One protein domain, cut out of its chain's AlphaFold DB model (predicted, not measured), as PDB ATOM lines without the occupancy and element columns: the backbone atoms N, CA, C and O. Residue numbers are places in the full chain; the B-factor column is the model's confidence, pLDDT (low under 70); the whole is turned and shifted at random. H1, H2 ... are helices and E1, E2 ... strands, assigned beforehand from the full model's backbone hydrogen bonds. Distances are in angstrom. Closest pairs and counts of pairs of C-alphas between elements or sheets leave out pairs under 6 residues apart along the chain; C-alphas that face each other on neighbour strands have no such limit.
ATOM      1  N   LEU A  10      -3.608  -0.464 -81.958       95.00
ATOM      2  CA  LEU A  10      -3.522   0.191 -83.259       95.00
ATOM      3  C   LEU A  10      -3.518  -0.847 -84.380       95.00
ATOM      4  O   LEU A  10      -2.613  -1.672 -84.493       95.00
ATOM      5  N   HIS A  11      -4.517  -0.761 -85.253       96.06
ATOM      6  CA  HIS A  11      -4.564  -1.531 -86.484       96.06
ATOM      7  C   HIS A  11      -3.921  -0.757 -87.637       96.06
ATOM      8  O   HIS A  11      -4.356   0.345 -87.976       96.06
ATOM      9  N   HIS A  12      -2.938  -1.370 -88.295       96.12
ATOM     10  CA  HIS A  12      -2.273  -0.807 -89.468       96.12
ATOM     11  C   HIS A  12      -3.088  -1.094 -90.737       96.12
ATOM     12  O   HIS A  12      -3.258  -2.247 -91.138       96.12
ATOM     13  N   LEU A  13      -3.544  -0.044 -91.429       95.62
ATOM     14  CA  LEU A  13      -4.203  -0.180 -92.737       95.62
ATOM     15  C   LEU A  13      -3.229  -0.651 -93.823       95.62
ATOM     16  O   LEU A  13      -3.625  -1.185 -94.855       95.62
ATOM     17  N   THR A  14      -1.941  -0.406 -93.631       91.75
ATOM     18  CA  THR A  14      -0.873  -0.765 -94.557       91.75
ATOM     19  C   THR A  14       0.407  -0.989 -93.768       91.75
ATOM     20  O   THR A  14       0.577  -0.387 -92.720       91.75
ATOM     21  N   TYR A  15       1.315  -1.804 -94.298       91.19
ATOM     22  CA  TYR A  15       2.645  -2.046 -93.721       91.19
ATOM     23  C   TYR A  15       3.753  -1.378 -94.547       91.19
ATOM     24  O   TYR A  15       4.879  -1.855 -94.615       91.19
ATOM     25  N   ARG A  16       3.419  -0.299 -95.265       91.00
ATOM     26  CA  ARG A  16       4.374   0.412 -96.136       91.00
ATOM     27  C   ARG A  16       5.414   1.204 -95.343       91.00
ATOM     28  O   ARG A  16       6.455   1.514 -95.904       91.00
ATOM     29  N   GLY A  17       5.104   1.563 -94.097       90.88
ATOM     30  CA  GLY A  17       6.036   2.220 -93.187       90.88
ATOM     31  C   GLY A  17       6.885   1.224 -92.400       90.88
ATOM     32  O   GLY A  17       7.759   1.652 -91.651       90.88
ATOM     33  N   VAL A  18       6.648  -0.084 -92.561       93.00
ATOM     34  CA  VAL A  18       7.461  -1.113 -91.920       93.00
ATOM     35  C   VAL A  18       8.796  -1.219 -92.637       93.00
ATOM     36  O   VAL A  18       8.875  -1.628 -93.795       93.00
ATOM     37  N   VAL A  19       9.857  -0.869 -91.921       93.88
ATOM     38  CA  VAL A  19      11.234  -0.915 -92.412       93.88
ATOM     39  C   VAL A  19      12.109  -1.709 -91.454       93.88
ATOM     40  O   VAL A  19      11.843  -1.789 -90.252       93.88
ATOM     41  N   ARG A  20      13.170  -2.306 -91.997       95.31
ATOM     42  CA  ARG A  20      14.212  -2.945 -91.197       95.31
ATOM     43  C   ARG A  20      15.235  -1.881 -90.799       95.31
ATOM     44  O   ARG A  20      15.917  -1.348 -91.667       95.31
ATOM     45  N   ALA A  21      15.311  -1.585 -89.509       92.94
ATOM     46  CA  ALA A  21      16.312  -0.723 -88.893       92.94
ATOM     47  C   ALA A  21      17.377  -1.566 -88.171       92.94
ATOM     48  O   ALA A  21      17.222  -2.781 -88.009       92.94
ATOM     49  N   ASP A  22      18.435  -0.915 -87.686       92.88
ATOM     50  CA  ASP A  22      19.553  -1.578 -86.998       92.88
ATOM     51  C   ASP A  22      19.112  -2.341 -85.739       92.88
ATOM     52  O   ASP A  22      19.676  -3.379 -85.400       92.88
ATOM     53  N   THR A  23      18.054  -1.868 -85.071       92.62
ATOM     54  CA  THR A  23      17.493  -2.477 -83.855       92.62
ATOM     55  C   THR A  23      16.341  -3.451 -84.118       92.62
ATOM     56  O   THR A  23      15.764  -3.981 -83.170       92.62
ATOM     57  N   GLY A  24      15.998  -3.710 -85.384       94.19
ATOM     58  CA  GLY A  24      14.917  -4.617 -85.771       94.19
ATOM     59  C   GLY A  24      13.877  -3.971 -86.684       94.19
ATOM     60  O   GLY A  24      14.148  -3.007 -87.395       94.19
ATOM     61  N   TRP A  25      12.671  -4.535 -86.703       93.75
ATOM     62  CA  TRP A  25      11.569  -3.996 -87.497       93.75
ATOM     63  C   TRP A  25      10.916  -2.824 -86.781       93.75
ATOM     64  O   TRP A  25      10.549  -2.931 -85.613       93.75
ATOM     65  N   GLN A  26      10.747  -1.719 -87.496       94.25
ATOM     66  CA  GLN A  26      10.066  -0.538 -86.990       94.25
ATOM     67  C   GLN A  26       8.910  -0.180 -87.912       94.25
ATOM     68  O   GLN A  26       9.039  -0.260 -89.134       94.25
ATOM     69  N   ALA A  27       7.791   0.205 -87.311       92.75
ATOM     70  CA  ALA A  27       6.559   0.546 -87.999       92.75
ATOM     71  C   ALA A  27       6.365   2.070 -87.956       92.75
ATOM     72  O   ALA A  27       6.115   2.638 -86.893       92.75
ATOM     73  N   TRP A  28       6.537   2.732 -89.102       93.12
ATOM     74  CA  TRP A  28       6.485   4.194 -89.244       93.12
ATOM     75  C   TRP A  28       5.237   4.671 -89.991       93.12
ATOM     76  O   TRP A  28       5.267   5.642 -90.751       93.12
ATOM     77  N   GLU A  29       4.122   3.965 -89.831       94.94
ATOM     78  CA  GLU A  29       2.865   4.351 -90.455       94.94
ATOM     79  C   GLU A  29       2.405   5.740 -89.979       94.94
ATOM     80  O   GLU A  29       2.413   6.039 -88.781       94.94
ATOM     81  N   PRO A  30       1.956   6.616 -90.900       93.81
ATOM     82  CA  PRO A  30       1.380   7.890 -90.508       93.81
ATOM     83  C   PRO A  30       0.075   7.652 -89.741       93.81
ATOM     84  O   PRO A  30      -0.644   6.695 -90.011       93.81
ATOM     85  N   HIS A  31      -0.302   8.582 -88.859       93.44
ATOM     86  CA  HIS A  31      -1.490   8.436 -88.003       93.44
ATOM     87  C   HIS A  31      -2.776   8.130 -88.792       93.44
ATOM     88  O   HIS A  31      -3.606   7.348 -88.351       93.44
ATOM     89  N   ARG A  32      -2.920   8.690 -90.002       93.31
ATOM     90  CA  ARG A  32      -4.053   8.429 -90.915       93.31
ATOM     91  C   ARG A  32      -4.177   6.975 -91.392       93.31
ATOM     92  O   ARG A  32      -5.206   6.605 -91.949       93.31
ATOM     93  N   ASP A  33      -3.114   6.190 -91.241       95.12
ATOM     94  CA  ASP A  33      -3.042   4.782 -91.623       95.12
ATOM     95  C   ASP A  33      -3.135   3.848 -90.410       95.12
ATOM     96  O   ASP A  33      -3.002   2.631 -90.562       95.12
ATOM     97  N   LEU A  34      -3.416   4.408 -89.231       95.56
ATOM     98  CA  LEU A  34      -3.627   3.697 -87.981       95.56
ATOM     99  C   LEU A  34      -5.077   3.877 -87.531       95.56
ATOM    100  O   LEU A  34      -5.624   4.979 -87.554       95.56
ATOM    101  N   VAL A  35      -5.707   2.782 -87.117       95.81
ATOM    102  CA  VAL A  35      -7.071   2.797 -86.581       95.81
ATOM    103  C   VAL A  35      -7.057   2.212 -85.174       95.81
ATOM    104  O   VAL A  35      -6.693   1.046 -85.029       95.81
ATOM    105  N   PRO A  36      -7.461   2.973 -84.143       94.94
ATOM    106  CA  PRO A  36      -7.556   2.442 -82.794       94.94
ATOM    107  C   PRO A  36      -8.778   1.528 -82.667       94.94
ATOM    108  O   PRO A  36      -9.885   1.888 -83.080       94.94
ATOM    109  N   LEU A  37      -8.589   0.349 -82.083       94.19
ATOM    110  CA  LEU A  37      -9.631  -0.648 -81.873       94.19
ATOM    111  C   LEU A  37      -9.533  -1.241 -80.469       94.19
ATOM    112  O   LEU A  37      -8.452  -1.430 -79.925       94.19
ATOM    113  N   HIS A  38     -10.686  -1.601 -79.906       93.88
ATOM    114  CA  HIS A  38     -10.723  -2.506 -78.761       93.88
ATOM    115  C   HIS A  38     -10.109  -3.869 -79.166       93.88
ATOM    116  O   HIS A  38     -10.447  -4.337 -80.260       93.88
ATOM    117  N   PRO A  39      -9.332  -4.559 -78.305       93.94
ATOM    118  CA  PRO A  39      -8.639  -5.813 -78.641       93.94
ATOM    119  C   PRO A  39      -9.543  -6.865 -79.300       93.94
ATOM    120  O   PRO A  39      -9.265  -7.371 -80.382       93.94
ATOM    121  N   TYR A  40     -10.727  -7.103 -78.728       92.56
ATOM    122  CA  TYR A  40     -11.738  -7.988 -79.327       92.56
ATOM    123  C   TYR A  40     -12.153  -7.600 -80.762       92.56
ATOM    124  O   TYR A  40     -12.264  -8.451 -81.645       92.56
ATOM    125  N   CYS A  41     -12.384  -6.310 -81.022       93.88
ATOM    126  CA  CYS A  41     -12.737  -5.820 -82.356       93.88
ATOM    127  C   CYS A  41     -11.561  -5.951 -83.328       93.88
ATOM    128  O   CYS A  41     -11.771  -6.230 -84.508       93.88
ATOM    129  N   HIS A  42     -10.338  -5.766 -82.831       96.19
ATOM    130  CA  HIS A  42      -9.122  -5.939 -83.607       96.19
ATOM    131  C   HIS A  42      -8.962  -7.395 -84.058       96.19
ATOM    132  O   HIS A  42      -8.805  -7.664 -85.249       96.19
ATOM    133  N   GLU A  43      -9.135  -8.344 -83.141       95.19
ATOM    134  CA  GLU A  43      -9.090  -9.774 -83.440       95.19
ATOM    135  C   GLU A  43     -10.195 -10.192 -84.429       95.19
ATOM    136  O   GLU A  43      -9.944 -10.911 -85.400       95.19
ATOM    137  N   LEU A  44     -11.425  -9.697 -84.238       93.81
ATOM    138  CA  LEU A  44     -12.529  -9.946 -85.169       93.81
ATOM    139  C   LEU A  44     -12.239  -9.419 -86.575       93.81
ATOM    140  O   LEU A  44     -12.570 -10.087 -87.556       93.81
ATOM    141  N   LEU A  45     -11.638  -8.235 -86.679       95.44
ATOM    142  CA  LEU A  45     -11.242  -7.664 -87.958       95.44
ATOM    143  C   LEU A  45     -10.224  -8.557 -88.670       95.44
ATOM    144  O   LEU A  45     -10.395  -8.830 -89.858       95.44
ATOM    145  N   HIS A  46      -9.210  -9.052 -87.957       95.69
ATOM    146  CA  HIS A  46      -8.240  -9.989 -88.523       95.69
ATOM    147  C   HIS A  46      -8.925 -11.262 -89.021       95.69
ATOM    148  O   HIS A  46      -8.773 -11.627 -90.186       95.69
ATOM    149  N   ARG A  47      -9.809 -11.849 -88.206       94.19
ATOM    150  CA  ARG A  47     -10.595 -13.025 -88.605       94.19
ATOM    151  C   ARG A  47     -11.452 -12.786 -89.853       94.19
ATOM    152  O   ARG A  47     -11.630 -13.715 -90.635       94.19
ATOM    153  N   LEU A  48     -11.999 -11.583 -90.053       93.12
ATOM    154  CA  LEU A  48     -12.759 -11.245 -91.265       93.12
ATOM    155  C   LEU A  48     -11.873 -11.204 -92.511       93.12
ATOM    156  O   LEU A  48     -12.285 -11.697 -93.558       93.12
ATOM    157  N   ILE A  49     -10.676 -10.627 -92.401       93.56
ATOM    158  CA  ILE A  49      -9.739 -10.544 -93.525       93.56
ATOM    159  C   ILE A  49      -9.214 -11.936 -93.880       93.56
ATOM    160  O   ILE A  49      -9.215 -12.305 -95.049       93.56
ATOM    161  N   ASP A  50      -8.808 -12.715 -92.880       92.25
ATOM    162  CA  ASP A  50      -8.121 -13.989 -93.093       92.25
ATOM    163  C   ASP A  50      -9.056 -15.082 -93.632       92.25
ATOM    164  O   ASP A  50      -8.622 -15.973 -94.362       92.25
ATOM    165  N   ARG A  51     -10.355 -15.015 -93.305       92.25
ATOM    166  CA  ARG A  51     -11.360 -15.981 -93.785       92.25
ATOM    167  C   ARG A  51     -11.832 -15.719 -95.211       92.25
ATOM    168  O   ARG A  51     -12.351 -16.633 -95.847       92.25
ATOM    169  N   ASP A  52     -11.694 -14.496 -95.707       90.25
ATOM    170  CA  ASP A  52     -12.115 -14.136 -97.056       90.25
ATOM    171  C   ASP A  52     -10.913 -14.220 -98.009       90.25
ATOM    172  O   ASP A  52      -9.960 -13.443 -97.926       90.25
ATOM    173  N   ALA A  53     -10.941 -15.185 -98.933       85.38
ATOM    174  CA  ALA A  53      -9.859 -15.402 -99.895       85.38
ATOM    175  C   ALA A  53      -9.603 -14.174-100.791       85.38
ATOM    176  O   ALA A  53      -8.465 -13.913-101.183       85.38
ATOM    177  N   VAL A  54     -10.642 -13.390-101.094       86.94
ATOM    178  CA  VAL A  54     -10.517 -12.169-101.895       86.94
ATOM    179  C   VAL A  54      -9.837 -11.078-101.083       86.94
ATOM    180  O   VAL A  54      -8.905 -10.447-101.583       86.94
ATOM    181  N   LEU A  55     -10.256 -10.866 -99.834       82.44
ATOM    182  CA  LEU A  55      -9.633  -9.860 -98.968       82.44
ATOM    183  C   LEU A  55      -8.188 -10.219 -98.610       82.44
ATOM    184  O   LEU A  55      -7.333  -9.338 -98.608       82.44
ATOM    185  N   SER A  56      -7.907 -11.493 -98.344       82.38
ATOM    186  CA  SER A  56      -6.575 -11.949 -97.937       82.38
ATOM    187  C   SER A  56      -5.562 -12.005 -99.084       82.38
ATOM    188  O   SER A  56      -4.383 -11.750 -98.846       82.38
ATOM    189  N   ARG A  57      -5.981 -12.326-100.321       85.38
ATOM    190  CA  ARG A  57      -5.042 -12.611-101.432       85.38
ATOM    191  C   ARG A  57      -5.182 -11.711-102.654       85.38
ATOM    192  O   ARG A  57      -4.218 -11.550-103.393       85.38
ATOM    193  N   HIS A  58      -6.358 -11.134-102.894       83.31
ATOM    194  CA  HIS A  58      -6.668 -10.440-104.154       83.31
ATOM    195  C   HIS A  58      -6.905  -8.938-103.991       83.31
ATOM    196  O   HIS A  58      -7.244  -8.241-104.950       83.31
ATOM    197  N   ARG A  59      -6.728  -8.413-102.779       89.12
ATOM    198  CA  ARG A  59      -6.836  -6.987-102.475       89.12
ATOM    199  C   ARG A  59      -5.548  -6.488-101.844       89.12
ATOM    200  O   ARG A  59      -4.814  -7.222-101.194       89.12
ATOM    201  N   THR A  60      -5.285  -5.198-102.023       93.25
ATOM    202  CA  THR A  60      -4.234  -4.534-101.251       93.25
ATOM    203  C   THR A  60      -4.604  -4.575 -99.771       93.25
ATOM    204  O   THR A  60      -5.789  -4.517 -99.428       93.25
ATOM    205  N   ARG A  61      -3.600  -4.601 -98.886       92.75
ATOM    206  CA  ARG A  61      -3.835  -4.597 -97.433       92.75
ATOM    207  C   ARG A  61      -4.769  -3.461 -97.004       92.75
ATOM    208  O   ARG A  61      -5.717  -3.706 -96.269       92.75
ATOM    209  N   ARG A  62      -4.582  -2.261 -97.571       94.62
ATOM    210  CA  ARG A  62      -5.444  -1.098 -97.315       94.62
ATOM    211  C   ARG A  62      -6.896  -1.359 -97.683       94.62
ATOM    212  O   ARG A  62      -7.781  -1.086 -96.880       94.62
ATOM    213  N   ALA A  63      -7.145  -1.870 -98.886       94.94
ATOM    214  CA  ALA A  63      -8.503  -2.151 -99.334       94.94
ATOM    215  C   ALA A  63      -9.168  -3.228 -98.462       94.94
ATOM    216  O   ALA A  63     -10.321  -3.060 -98.070       94.94
ATOM    217  N   ALA A  64      -8.430  -4.284 -98.108       94.88
ATOM    218  CA  ALA A  64      -8.915  -5.343 -97.229       94.88
ATOM    219  C   ALA A  64      -9.273  -4.817 -95.828       94.88
ATOM    220  O   ALA A  64     -10.386  -5.047 -95.357       94.88
ATOM    221  N   SER A  65      -8.377  -4.048 -95.197       95.31
ATOM    222  CA  SER A  65      -8.609  -3.451 -93.876       95.31
ATOM    223  C   SER A  65      -9.795  -2.488 -93.875       95.31
ATOM    224  O   SER A  65     -10.654  -2.582 -93.003       95.31
ATOM    225  N   LEU A  66      -9.898  -1.593 -94.866       95.94
ATOM    226  CA  LEU A  66     -11.021  -0.651 -94.961       95.94
ATOM    227  C   LEU A  66     -12.363  -1.370 -95.153       95.94
ATOM    228  O   LEU A  66     -13.351  -1.011 -94.510       95.94
ATOM    229  N   PHE A  67     -12.399  -2.406 -95.993       95.44
ATOM    230  CA  PHE A  67     -13.603  -3.209 -96.194       95.44
ATOM    231  C   PHE A  67     -14.011  -3.954 -94.915       95.44
ATOM    232  O   PHE A  67     -15.178  -3.915 -94.516       95.44
ATOM    233  N   ALA A  68     -13.055  -4.595 -94.237       95.00
ATOM    234  CA  ALA A  68     -13.306  -5.309 -92.989       95.00
ATOM    235  C   ALA A  68     -13.777  -4.364 -91.871       95.00
ATOM    236  O   ALA A  68     -14.737  -4.687 -91.172       95.00
ATOM    237  N   LEU A  69     -13.180  -3.171 -91.749       95.94
ATOM    238  CA  LEU A  69     -13.628  -2.123 -90.824       95.94
ATOM    239  C   LEU A  69     -15.072  -1.708 -91.096       95.94
ATOM    240  O   LEU A  69     -15.867  -1.603 -90.162       95.94
ATOM    241  N   HIS A  70     -15.424  -1.485 -92.363       95.06
ATOM    242  CA  HIS A  70     -16.786  -1.120 -92.742       95.06
ATOM    243  C   HIS A  70     -17.792  -2.209 -92.335       95.06
ATOM    244  O   HIS A  70     -18.785  -1.918 -91.668       95.06
ATOM    245  N   ARG A  71     -17.493  -3.479 -92.643       93.38
ATOM    246  CA  ARG A  71     -18.314  -4.638 -92.247       93.38
ATOM    247  C   ARG A  71     -18.442  -4.787 -90.733       93.38
ATOM    248  O   ARG A  71     -19.541  -5.026 -90.234       93.38
ATOM    249  N   LEU A  72     -17.339  -4.639 -90.001       92.69
ATOM    250  CA  LEU A  72     -17.328  -4.739 -88.545       92.69
ATOM    251  C   LEU A  72     -18.195  -3.645 -87.911       92.69
ATOM    252  O   LEU A  72     -19.014  -3.946 -87.048       92.69
ATOM    253  N   ARG A  73     -18.071  -2.395 -88.375       92.00
ATOM    254  CA  ARG A  73     -18.883  -1.269 -87.883       92.00
ATOM    255  C   ARG A  73     -20.371  -1.486 -88.138       92.00
ATOM    256  O   ARG A  73     -21.156  -1.287 -87.218       92.00
ATOM    257  N   ALA A  74     -20.744  -1.948 -89.333       92.00
ATOM    258  CA  ALA A  74     -22.134  -2.270 -89.651       92.00
ATOM    259  C   ALA A  74     -22.699  -3.339 -88.699       92.00
ATOM    260  O   ALA A  74     -23.764  -3.152 -88.123       92.00
ATOM    261  N   LYS A  75     -21.945  -4.419 -88.452       87.50
ATOM    262  CA  LYS A  75     -22.364  -5.488 -87.534       87.50
ATOM    263  C   LYS A  75     -22.474  -5.023 -86.078       87.50
ATOM    264  O   LYS A  75     -23.362  -5.461 -85.353       87.50
ATOM    265  N   LEU A  76     -21.566  -4.162 -85.623       87.06
ATOM    266  CA  LEU A  76     -21.624  -3.616 -84.265       87.06
ATOM    267  C   LEU A  76     -22.816  -2.670 -84.085       87.06
ATOM    268  O   LEU A  76     -23.440  -2.708 -83.028       87.06
ATOM    269  N   ALA A  77     -23.159  -1.882 -85.108       87.00
ATOM    270  CA  ALA A  77     -24.342  -1.024 -85.086       87.00
ATOM    271  C   ALA A  77     -25.625  -1.851 -84.912       87.00
ATOM    272  O   ALA A  77     -26.403  -1.563 -84.014       87.00
ATOM    273  N   THR A  78     -25.775  -2.952 -85.658       84.19
ATOM    274  CA  THR A  78     -26.957  -3.827 -85.535       84.19
ATOM    275  C   THR A  78     -27.076  -4.524 -84.178       84.19
ATOM    276  O   THR A  78     -28.169  -4.894 -83.774       84.19
ATOM    277  N   ILE A  79     -25.961  -4.741 -83.471       76.19
ATOM    278  CA  ILE A  79     -25.964  -5.360 -82.132       76.19
ATOM    279  C   ILE A  79     -26.271  -4.317 -81.044       76.19
ATOM    280  O   ILE A  79     -26.828  -4.658 -80.007       76.19
ATOM    281  N   GLY A  80     -25.898  -3.054 -81.265       63.00
ATOM    282  CA  GLY A  80     -26.164  -1.948 -80.341       63.00
ATOM    283  C   GLY A  80     -27.594  -1.402 -80.391       63.00
ATOM    284  O   GLY A  80     -27.933  -0.572 -79.557       63.00
ATOM    285  N   GLU A  81     -28.406  -1.859 -81.346       50.19
ATOM    286  CA  GLU A  81     -29.782  -1.410 -81.608       50.19
ATOM    287  C   GLU A  81     -30.839  -2.426 -81.115       50.19
ATOM    288  O   GLU A  81     -31.942  -2.507 -81.649       50.19
TER     289      GLU A  81
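AT A GLANCE: This is residues 10 to 81 of the 83 residues of an uncharacterized protein of Microbacterium immunditiarum (UniProt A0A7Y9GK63). A small two-stranded ribbon, E1 and E4, lies near the middle of the model beside two helices, H1 and H3, which cross at a steep angle, while a hairpin of two short strands, E2 and E3, forms an arm reaching away from this body, with residues 20 to 25 sticking out free. The short helix H2 makes the turn between the end of H1 and the start of H3, and the far end of H3 and the tip of the hairpin mark the two ends of the long axis. The printed part has 72 residues with four named strands and then three named helices, in the order E1 E2 E3 E4 H1 H2 H3; the sheets E1 - E4 and E2 - E3 are both antiparallel, and the class is mixed, helices and strands. The whole is only just loose, close to compact, with a radius of gyration of the C-alphas of 13.6 A, and its outline is elongated, spanning 49 by 26 by 18 A.

IN THESE COORDINATES: Strand E1 holds residues 10 to 12 and is 6.4 A long from first to last C-alpha, beginning with C-alpha 10 at (-3.522, 0.191, -83.259). Its partner E4 holds residues 34 to 37 and is 9.6 A long. In the other sheet, E2 holds residues 18 to 21, 9.4 A long, and E3 holds residues 24 to 27, 10.1 A long; C-alpha 21 at (16.312, -0.723, -88.893) ends E2. Helix H1, residues 39 to 51, is 18.4 A long. H2 has five residues, 53 to 57, and is 5.8 A long. H3, residues 61 to 80, is the longest helix at 28.2 A, and it ends with C-alpha 80 at (-26.164, -1.948, -80.341).

HOW THE PARTS SIT: E1 and E4 are antiparallel neighbours, with 136 degrees between their directions. Their C-alphas 10 and 36 face each other at 4.6 A, and N 11 and O 35 are within hydrogen-bond range at 2.8 A, as are N 35 and O 11 at 2.9 A. The closest C-alphas of E1 and H1 are those of His 11 and His 42, 7.0 A apart. E1 and H3 are only just apart, with their closest C-alphas 8.2 A from each other. H1 and H3 touch, the closest C-alphas being those of Leu 45 and Ala 68 at 5.9 A; they stand at a steep tilt of 58 degrees and run opposite ways. H3 touches H1 with its residues 64 to 72 alone. H1 and H2 only just touch, and only at the corner by their link, with 3 pairs of C-alphas within 8 A, the closest those of Asp 50 and Ser 56 at 5.5 A. H2 and H3 also touch only at the corner by their link, the closest C-alphas being those of Leu 55 and Ala 64 at 4.9 A. E2 and E3 form an antiparallel hairpin at 147 degrees, with N 21 and O 24 at 2.8 A and N 26 and O 19 at 3.0 A within hydrogen-bond range. Both strands of this hairpin are apart from E1, E4, H1, H2 and H3, though E1 and E2, and E3 and E4, follow each other in the chain. In H1, H2 and H3 every O i to N i+4 pair is within hydrogen-bond range.

THE WHOLE: The two C-alphas farthest apart are those of Asp 22 and Glu 81, at 49.6 A, and the first and last printed C-alphas, of Leu 10 and Glu 81, are 26.4 A apart. The printed part runs from residue 10 to residue 81 without a cut. No link is long: the link from E3 to E4, with 6 residues, is short but not tight, and the other links are tight. The mean pLDDT of the printed part is 91.3; residues 80 to 81 are under 70.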